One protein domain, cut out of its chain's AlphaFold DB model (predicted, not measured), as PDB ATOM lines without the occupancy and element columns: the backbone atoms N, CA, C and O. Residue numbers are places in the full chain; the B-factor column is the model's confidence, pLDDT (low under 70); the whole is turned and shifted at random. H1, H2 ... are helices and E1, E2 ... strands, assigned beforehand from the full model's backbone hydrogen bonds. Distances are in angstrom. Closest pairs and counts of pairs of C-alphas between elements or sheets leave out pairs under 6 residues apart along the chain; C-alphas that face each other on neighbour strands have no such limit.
ATOM      1  N   ASP A  28      10.684  18.943 -44.533       83.31
ATOM      2  CA  ASP A  28      11.422  17.931 -43.757       83.31
ATOM      3  C   ASP A  28      10.511  17.085 -42.840       83.31
ATOM      4  O   ASP A  28      10.879  16.686 -41.739       83.31
ATOM      5  N   TYR A  29       9.259  16.866 -43.247       82.62
ATOM      6  CA  TYR A  29       8.314  16.022 -42.513       82.62
ATOM      7  C   TYR A  29       7.872  14.834 -43.368       82.62
ATOM      8  O   TYR A  29       7.724  14.950 -44.589       82.62
ATOM      9  N   SER A  30       7.620  13.696 -42.711       86.19
ATOM     10  CA  SER A  30       7.119  12.488 -43.376       86.19
ATOM     11  C   SER A  30       5.773  12.752 -44.058       86.19
ATOM     12  O   SER A  30       4.899  13.434 -43.516       86.19
ATOM     13  N   ARG A  31       5.606  12.201 -45.262       86.62
ATOM     14  CA  ARG A  31       4.343  12.208 -46.022       86.62
ATOM     15  C   ARG A  31       3.620  10.863 -45.957       86.62
ATOM     16  O   ARG A  31       2.602  10.694 -46.628       86.62
ATOM     17  N   ASP A  32       4.151   9.932 -45.171       90.06
ATOM     18  CA  ASP A  32       3.659   8.569 -45.080       90.06
ATOM     19  C   ASP A  32       2.535   8.437 -44.048       90.06
ATOM     20  O   ASP A  32       2.259   9.327 -43.232       90.06
ATOM     21  N   TYR A  33       1.853   7.294 -44.111       92.12
ATOM     22  CA  TYR A  33       0.730   6.963 -43.248       92.12
ATOM     23  C   TYR A  33       0.941   5.601 -42.611       92.12
ATOM     24  O   TYR A  33       1.294   4.630 -43.280       92.12
ATOM     25  N   VAL A  34       0.631   5.512 -41.325       92.12
ATOM     26  CA  VAL A  34       0.775   4.289 -40.543       92.12
ATOM     27  C   VAL A  34      -0.571   3.822 -40.013       92.12
ATOM     28  O   VAL A  34      -1.456   4.622 -39.697       92.12
ATOM     29  N   THR A  35      -0.735   2.505 -39.915       92.88
ATOM     30  CA  THR A  35      -1.904   1.913 -39.269       92.88
ATOM     31  C   THR A  35      -1.645   1.796 -37.775       92.88
ATOM     32  O   THR A  35      -0.661   1.193 -37.353       92.88
ATOM     33  N   MET A  36      -2.550   2.339 -36.969       90.81
ATOM     34  CA  MET A  36      -2.530   2.236 -35.514       90.81
ATOM     35  C   MET A  36      -3.831   1.623 -35.012       90.81
ATOM     36  O   MET A  36      -4.849   1.668 -35.695       90.81
ATOM     37  N   THR A  37      -3.804   1.051 -33.812       92.50
ATOM     38  CA  THR A  37      -5.023   0.589 -33.139       92.50
ATOM     39  C   THR A  37      -5.514   1.694 -32.213       92.50
ATOM     40  O   THR A  37      -4.750   2.170 -31.374       92.50
ATOM     41  N   ASP A  38      -6.758   2.133 -32.391       89.62
ATOM     42  CA  ASP A  38      -7.384   3.123 -31.517       89.62
ATOM     43  C   ASP A  38      -7.717   2.520 -30.132       89.62
ATOM     44  O   ASP A  38      -7.667   1.298 -29.946       89.62
ATOM     45  N   PRO A  39      -8.064   3.345 -29.127       92.06
ATOM     46  CA  PRO A  39      -8.447   2.854 -27.802       92.06
ATOM     47  C   PRO A  39      -9.669   1.921 -27.798       92.06
ATOM     48  O   PRO A  39      -9.881   1.192 -26.832       92.06
ATOM     49  N   GLN A  40     -10.480   1.934 -28.858       93.44
ATOM     50  CA  GLN A  40     -11.621   1.044 -29.058       93.44
ATOM     51  C   GLN A  40     -11.241  -0.264 -29.780       93.44
ATOM     52  O   GLN A  40     -12.119  -1.072 -30.081       93.44
ATOM     53  N   GLY A  41      -9.953  -0.497 -30.056       92.38
ATOM     54  CA  GLY A  41      -9.456  -1.706 -30.711       92.38
ATOM     55  C   GLY A  41      -9.600  -1.709 -32.236       92.38
ATOM     56  O   GLY A  41      -9.413  -2.751 -32.863       92.38
ATOM     57  N   ARG A  42      -9.943  -0.580 -32.864       91.69
ATOM     58  CA  ARG A  42     -10.100  -0.480 -34.320       91.69
ATOM     59  C   ARG A  42      -8.792  -0.066 -34.974       91.69
ATOM     60  O   ARG A  42      -8.098   0.822 -34.493       91.69
ATOM     61  N   GLN A  43      -8.502  -0.641 -36.136       90.94
ATOM     62  CA  GLN A  43      -7.398  -0.165 -36.963       90.94
ATOM     63  C   GLN A  43      -7.779   1.154 -37.647       90.94
ATOM     64  O   GLN A  43      -8.789   1.236 -38.351       90.94
ATOM     65  N   ILE A  44      -6.967   2.184 -37.429       90.69
ATOM     66  CA  ILE A  44      -7.097   3.515 -38.014       90.69
ATOM     67  C   ILE A  44      -5.823   3.878 -38.771       90.69
ATOM     68  O   ILE A  44      -4.719   3.519 -38.371       90.69
ATOM     69  N   LEU A  45      -5.988   4.605 -39.872       93.00
ATOM     70  CA  LEU A  45      -4.882   5.148 -40.649       93.00
ATOM     71  C   LEU A  45      -4.585   6.568 -40.163       93.00
ATOM     72  O   LEU A  45      -5.509   7.380 -40.064       93.00
ATOM     73  N   VAL A  46      -3.322   6.859 -39.856       92.44
ATOM     74  CA  VAL A  46      -2.885   8.139 -39.280       92.44
ATOM     75  C   VAL A  46      -1.629   8.623 -40.016       92.44
ATOM     76  O   VAL A  46      -0.772   7.794 -40.325       92.44
ATOM     77  N   PRO A  47      -1.486   9.925 -40.327       92.56
ATOM     78  CA  PRO A  47      -0.238  10.440 -40.885       92.56
ATOM     79  C   PRO A  47       0.919  10.260 -39.901       92.56
ATOM     80  O   PRO A  47       0.782  10.603 -38.726       92.56
ATOM     81  N   GLU A  48       2.074   9.806 -40.378       91.75
ATOM     82  CA  GLU A  48       3.272   9.667 -39.541       91.75
ATOM     83  C   GLU A  48       3.732  11.026 -38.989       91.75
ATOM     84  O   GLU A  48       4.154  11.124 -37.838       91.75
ATOM     85  N   ALA A  49       3.531  12.110 -39.750       89.50
ATOM     86  CA  ALA A  49       3.775  13.482 -39.300       89.50
ATOM     87  C   ALA A  49       3.033  13.851 -38.002       89.50
ATOM     88  O   ALA A  49       3.470  14.744 -37.284       89.50
ATOM     89  N   CYS A  50       1.923  13.180 -37.675       88.44
ATOM     90  CA  CYS A  50       1.185  13.406 -36.431       88.44
ATOM     91  C   CYS A  50       1.793  12.701 -35.210       88.44
ATOM     92  O   CYS A  50       1.377  12.987 -34.090       88.44
ATOM     93  N   LEU A  51       2.752  11.793 -35.412       87.81
ATOM     94  CA  LEU A  51       3.470  11.100 -34.337       87.81
ATOM     95  C   LEU A  51       4.684  11.887 -33.835       87.81
ATOM     96  O   LEU A  51       5.219  11.583 -32.771       87.81
ATOM     97  N   GLY A  52       5.124  12.886 -34.603       76.50
ATOM     98  CA  GLY A  52       6.215  13.770 -34.218       76.50
ATOM     99  C   GLY A  52       5.856  14.644 -33.018       76.50
ATOM    100  O   GLY A  52       4.698  15.004 -32.800       76.50
ATOM    101  N   VAL A  53       6.872  15.030 -32.249       65.75
ATOM    102  CA  VAL A  53       6.700  15.998 -31.162       65.75
ATOM    103  C   VAL A  53       6.424  17.378 -31.774       65.75
ATOM    104  O   VAL A  53       7.130  17.781 -32.705       65.75
ATOM    105  N   PRO A  54       5.415  18.124 -31.294       63.47
ATOM    106  CA  PRO A  54       5.215  19.499 -31.725       63.47
ATOM    107  C   PRO A  54       6.474  20.320 -31.417       63.47
ATOM    108  O   PRO A  54       6.924  20.384 -30.279       63.47
ATOM    109  N   GLN A  55       7.047  20.943 -32.447       59.94
ATOM    110  CA  GLN A  55       8.345  21.639 -32.421       59.94
ATOM    111  C   GLN A  55       8.321  22.987 -31.668       59.94
ATOM    112  O   GLN A  55       9.043  23.914 -32.023       59.94
ATOM    113  N   VAL A  56       7.452  23.159 -30.672       57.88
ATOM    114  CA  VAL A  56       7.258  24.462 -30.024       57.88
ATOM    115  C   VAL A  56       7.892  24.458 -28.640       57.88
ATOM    116  O   VAL A  56       7.245  24.156 -27.643       57.88
ATOM    117  N   GLU A  57       9.160  24.862 -28.588       59.84
ATOM    118  CA  GLU A  57       9.757  25.484 -27.405       59.84
ATOM    119  C   GLU A  57       9.161  26.893 -27.250       59.84
ATOM    120  O   GLU A  57       9.727  27.871 -27.729       59.84
ATOM    121  N   SER A  58       7.973  27.045 -26.661       49.62
ATOM    122  CA  SER A  58       7.550  28.370 -26.191       49.62
ATOM    123  C   SER A  58       6.346  28.307 -25.267       49.62
ATOM    124  O   SER A  58       5.384  27.591 -25.536       49.62
ATOM    125  N   GLU A  59       6.405  29.120 -24.216       54.09
ATOM    126  CA  GLU A  59       5.507  29.282 -23.066       54.09
ATOM    127  C   GLU A  59       4.066  29.736 -23.399       54.09
ATOM    128  O   GLU A  59       3.389  30.348 -22.577       54.09
ATOM    129  N   LEU A  60       3.557  29.439 -24.595       53.34
ATOM    130  CA  LEU A  60       2.211  29.800 -25.029       53.34
ATOM    131  C   LEU A  60       1.313  28.557 -25.075       53.34
ATOM    132  O   LEU A  60       0.916  28.069 -26.133       53.34
ATOM    133  N   ALA A  61       1.000  28.053 -23.885       50.59
ATOM    134  CA  ALA A  61       0.181  26.870 -23.619       50.59
ATOM    135  C   ALA A  61      -1.317  27.004 -23.989       50.59
ATOM    136  O   ALA A  61      -2.129  26.213 -23.518       50.59
ATOM    137  N   GLU A  62      -1.715  27.971 -24.821       54.38
ATOM    138  CA  GLU A  62      -3.132  28.181 -25.169       54.38
ATOM    139  C   GLU A  62      -3.561  27.542 -26.493       54.38
ATOM    140  O   GLU A  62      -4.755  27.397 -26.744       54.38
ATOM    141  N   THR A  63      -2.630  27.083 -27.334       59.91
ATOM    142  CA  THR A  63      -2.992  26.294 -28.521       59.91
ATOM    143  C   THR A  63      -2.055  25.108 -28.662       59.91
ATOM    144  O   THR A  63      -0.859  25.261 -28.902       59.91
ATOM    145  N   MET A  64      -2.602  23.903 -28.499       67.06
ATOM    146  CA  MET A  64      -1.901  22.656 -28.786       67.06
ATOM    147  C   MET A  64      -1.606  22.622 -30.291       67.06
ATOM    148  O   MET A  64      -2.446  22.234 -31.101       67.06
ATOM    149  N   LYS A  65      -0.444  23.148 -30.688       71.94
ATOM    150  CA  LYS A  65      -0.029  23.189 -32.089       71.94
ATOM    151  C   LYS A  65       0.278  21.767 -32.544       71.94
ATOM    152  O   LYS A  65       1.006  21.040 -31.878       71.94
ATOM    153  N   LEU A  66      -0.286  21.379 -33.682       79.31
ATOM    154  CA  LEU A  66       0.024  20.107 -34.330       79.31
ATOM    155  C   LEU A  66       1.456  20.144 -34.881       79.31
ATOM    156  O   LEU A  66       1.954  21.207 -35.259       79.31
ATOM    157  N   ALA A  67       2.098  18.979 -34.962       84.81
ATOM    158  CA  ALA A  67       3.386  18.847 -35.628       84.81
ATOM    159  C   ALA A  67       3.302  19.302 -37.105       84.81
ATOM    160  O   ALA A  67       2.241  19.171 -37.737       84.81
ATOM    161  N   PRO A  68       4.395  19.845 -37.678       85.19
ATOM    162  CA  PRO A  68       4.439  20.236 -39.085       85.19
ATOM    163  C   PRO A  68       3.963  19.105 -40.003       85.19
ATOM    164  O   PRO A  68       4.313  17.947 -39.811       85.19
ATOM    165  N   GLY A  69       3.121  19.428 -40.987       87.69
ATOM    166  CA  GLY A  69       2.584  18.441 -41.929       87.69
ATOM    167  C   GLY A  69       1.417  17.589 -41.408       87.69
ATOM    168  O   GLY A  69       0.665  17.070 -42.234       87.69
ATOM    169  N   CYS A  70       1.185  17.503 -40.090       90.75
ATOM    170  CA  CYS A  70       0.109  16.681 -39.522       90.75
ATOM    171  C   CYS A  70      -1.284  17.155 -39.963       90.75
ATOM    172  O   CYS A  70      -2.035  16.383 -40.556       90.75
ATOM    173  N   ALA A  71      -1.619  18.433 -39.745       89.38
ATOM    174  CA  ALA A  71      -2.948  18.964 -40.073       89.38
ATOM    175  C   ALA A  71      -3.289  18.798 -41.563       89.38
ATOM    176  O   ALA A  71      -4.376  18.350 -41.923       89.38
ATOM    177  N   ASN A  72      -2.331  19.122 -42.435       88.94
ATOM    178  CA  ASN A  72      -2.515  19.022 -43.876       88.94
ATOM    179  C   ASN A  72      -2.693  17.564 -44.324       88.94
ATOM    180  O   ASN A  72      -3.655  17.253 -45.020       88.94
ATOM    181  N   SER A  73      -1.816  16.659 -43.884       91.75
ATOM    182  CA  SER A  73      -1.889  15.238 -44.253       91.75
ATOM    183  C   SER A  73      -3.142  14.566 -43.690       91.75
ATOM    184  O   SER A  73      -3.764  13.741 -44.354       91.75
ATOM    185  N   PHE A  74      -3.582  14.969 -42.497       91.81
ATOM    186  CA  PHE A  74      -4.833  14.488 -41.924       91.81
ATOM    187  C   PHE A  74      -6.047  14.941 -42.745       91.81
ATOM    188  O   PHE A  74      -6.922  14.127 -43.032       91.81
ATOM    189  N   ASN A  75      -6.083  16.204 -43.181       92.31
ATOM    190  CA  ASN A  75      -7.139  16.708 -44.062       92.31
ATOM    191  C   ASN A  75      -7.137  15.990 -45.415       92.31
ATOM    192  O   ASN A  75      -8.197  15.587 -45.894       92.31
ATOM    193  N   LEU A  76      -5.958  15.779 -46.008       92.12
ATOM    194  CA  LEU A  76      -5.810  15.023 -47.252       92.12
ATOM    195  C   LEU A  76      -6.387  13.613 -47.112       92.12
ATOM    196  O   LEU A  76      -7.145  13.185 -47.979       92.12
ATOM    197  N   LEU A  77      -6.131  12.932 -45.995       93.25
ATOM    198  CA  LEU A  77      -6.675  11.601 -45.732       93.25
ATOM    199  C   LEU A  77      -8.211  11.562 -45.666       93.25
ATOM    200  O   LEU A  77      -8.807  10.548 -46.031       93.25
ATOM    201  N   GLN A  78      -8.867  12.642 -45.224       92.00
ATOM    202  CA  GLN A  78     -10.336  12.728 -45.231       92.00
ATOM    203  C   GLN A  78     -10.913  12.917 -46.639       92.00
ATOM    204  O   GLN A  78     -12.086  12.623 -46.856       92.00
ATOM    205  N   MET A  79     -10.108  13.396 -47.587       94.56
ATOM    206  CA  MET A  79     -10.516  13.615 -48.978       94.56
ATOM    207  C   MET A  79     -10.246  12.403 -49.880       94.56
ATOM    208  O   MET A  79     -10.647  12.401 -51.042       94.56
ATOM    209  N   VAL A  80      -9.570  11.369 -49.372       92.75
ATOM    210  CA  VAL A  80      -9.280  10.151 -50.134       92.75
ATOM    211  C   VAL A  80     -10.551   9.316 -50.319       92.75
ATOM    212  O   VAL A  80     -11.224   8.973 -49.350       92.75
ATOM    213  N   GLU A  81     -10.822   8.905 -51.562       93.06
ATOM    214  CA  GLU A  81     -11.944   8.017 -51.914       93.06
ATOM    215  C   GLU A  81     -11.847   6.652 -51.205       93.06
ATOM    216  O   GLU A  81     -12.806   6.178 -50.598       93.06
ATOM    217  N   ARG A  82     -10.673   6.007 -51.272       91.31
ATOM    218  CA  ARG A  82     -10.399   4.690 -50.677       91.31
ATOM    219  C   ARG A  82      -9.112   4.729 -49.867       91.31
ATOM    220  O   ARG A  82      -8.024   4.789 -50.427       91.31
ATOM    221  N   ARG A  83      -9.231   4.669 -48.538       90.25
ATOM    222  CA  ARG A  83      -8.087   4.806 -47.615       90.25
ATOM    223  C   ARG A  83      -6.978   3.778 -47.848       90.25
ATOM    224  O   ARG A  83      -5.809   4.114 -47.728       90.25
ATOM    225  N   ASP A  84      -7.340   2.563 -48.242       88.12
ATOM    226  CA  ASP A  84      -6.385   1.490 -48.537       88.12
ATOM    227  C   ASP A  84      -5.437   1.815 -49.701       88.12
ATOM    228  O   ASP A  84      -4.308   1.314 -49.733       88.12
ATOM    229  N   ASP A  85      -5.877   2.661 -50.638       91.44
ATOM    230  CA  ASP A  85      -5.086   3.049 -51.807       91.44
ATOM    231  C   ASP A  85      -3.901   3.946 -51.397       91.44
ATOM    232  O   ASP A  85      -2.907   4.001 -52.114       91.44
ATOM    233  N   VAL A  86      -3.953   4.592 -50.223       90.50
ATOM    234  CA  VAL A  86      -2.842   5.397 -49.678       90.50
ATOM    235  C   VAL A  86      -1.640   4.523 -49.318       90.50
ATOM    236  O   VAL A  86      -0.503   4.950 -49.471       90.50
ATOM    237  N   GLN A  87      -1.882   3.295 -48.854       87.62
ATOM    238  CA  GLN A  87      -0.817   2.380 -48.438       87.62
ATOM    239  C   GLN A  87      -0.350   1.466 -49.564       87.62
ATOM    240  O   GLN A  87       0.833   1.161 -49.676       87.62
ATOM    241  N   ARG A  88      -1.291   0.963 -50.368       88.12
ATOM    242  CA  ARG A  88      -1.015  -0.111 -51.334       88.12
ATOM    243  C   ARG A  88      -1.010   0.371 -52.779       88.12
ATOM    244  O   ARG A  88      -0.640  -0.391 -53.671       88.12
ATOM    245  N   GLY A  89      -1.427   1.614 -53.016       88.31
ATOM    246  CA  GLY A  89      -1.742   2.090 -54.352       88.31
ATOM    247  C   GLY A  89      -2.852   1.261 -54.996       88.31
ATOM    248  O   GLY A  89      -3.522   0.439 -54.364       88.31
TER     249      GLY A  89
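This is residues 28 to 89 of the 133 residues of an uncharacterized protein of Pseudomonas sp. OV467 (UniProt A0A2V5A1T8). A small two-stranded hairpin, E1 and E2, has helix H1 beside the end of E2 and short helix H2 near the beginning of E1, and a long loop runs out from this body and back, with residues 57 to 63 sticking out. The printed part has 62 residues with two named strands and two named helices, in the order E1, E2, H1, H2; the sheet is E1 - E2, antiparallel. The class is mixed, helices and strands, with under half of the residues in named elements. The whole is loose, with a radius of gyration of the C-alphas of 13.3 A and spans of 41 by 28 by 17 A.

E1, residues 33 to 37, and E2, residues 43 to 47, form a hairpin, antiparallel at 145 degrees between their directions. N 34 and O 46 are 2.9 A apart and N 44 and O 36 are 2.8 A apart, both within hydrogen-bond range. The closest C-alphas of E2 and H1, residues 70 to 79, are those of Pro 47 and Ser 73, 6.1 A apart. The closest C-alphas of E1 and H2, residues 84 to 88, are those of Tyr 33 and Gln 87, 7.1 A apart. E1 and H1 are apart, as are E2 and H2. H1 and H2 are apart, but only just, at 8.3 A. In H1 and H2 every O i to N i+4 pair is within hydrogen-bond range.

E1 begins at C-alpha 33 (0.730, 6.963, -43.248) and is 13.3 A long; E2 is 13.4 A long and ends at C-alpha 47 (-0.238, 10.440, -40.885). H1 is 14.6 A long. H2, 6.3 A long, ends at C-alpha 88 (-1.015, -0.111, -51.334).

The two C-alphas farthest apart, those of Glu 59 and Gly 89, are 42.1 A apart. The printed part has no cut. The link from E2 to H1 is long, with 22 residues, and within it residues 57 to 63 stand free; the links E1 to E2 and H1 to H2 are tight. The mean pLDDT of the printed part is 83.3, and residues 53 to 64 are under 70.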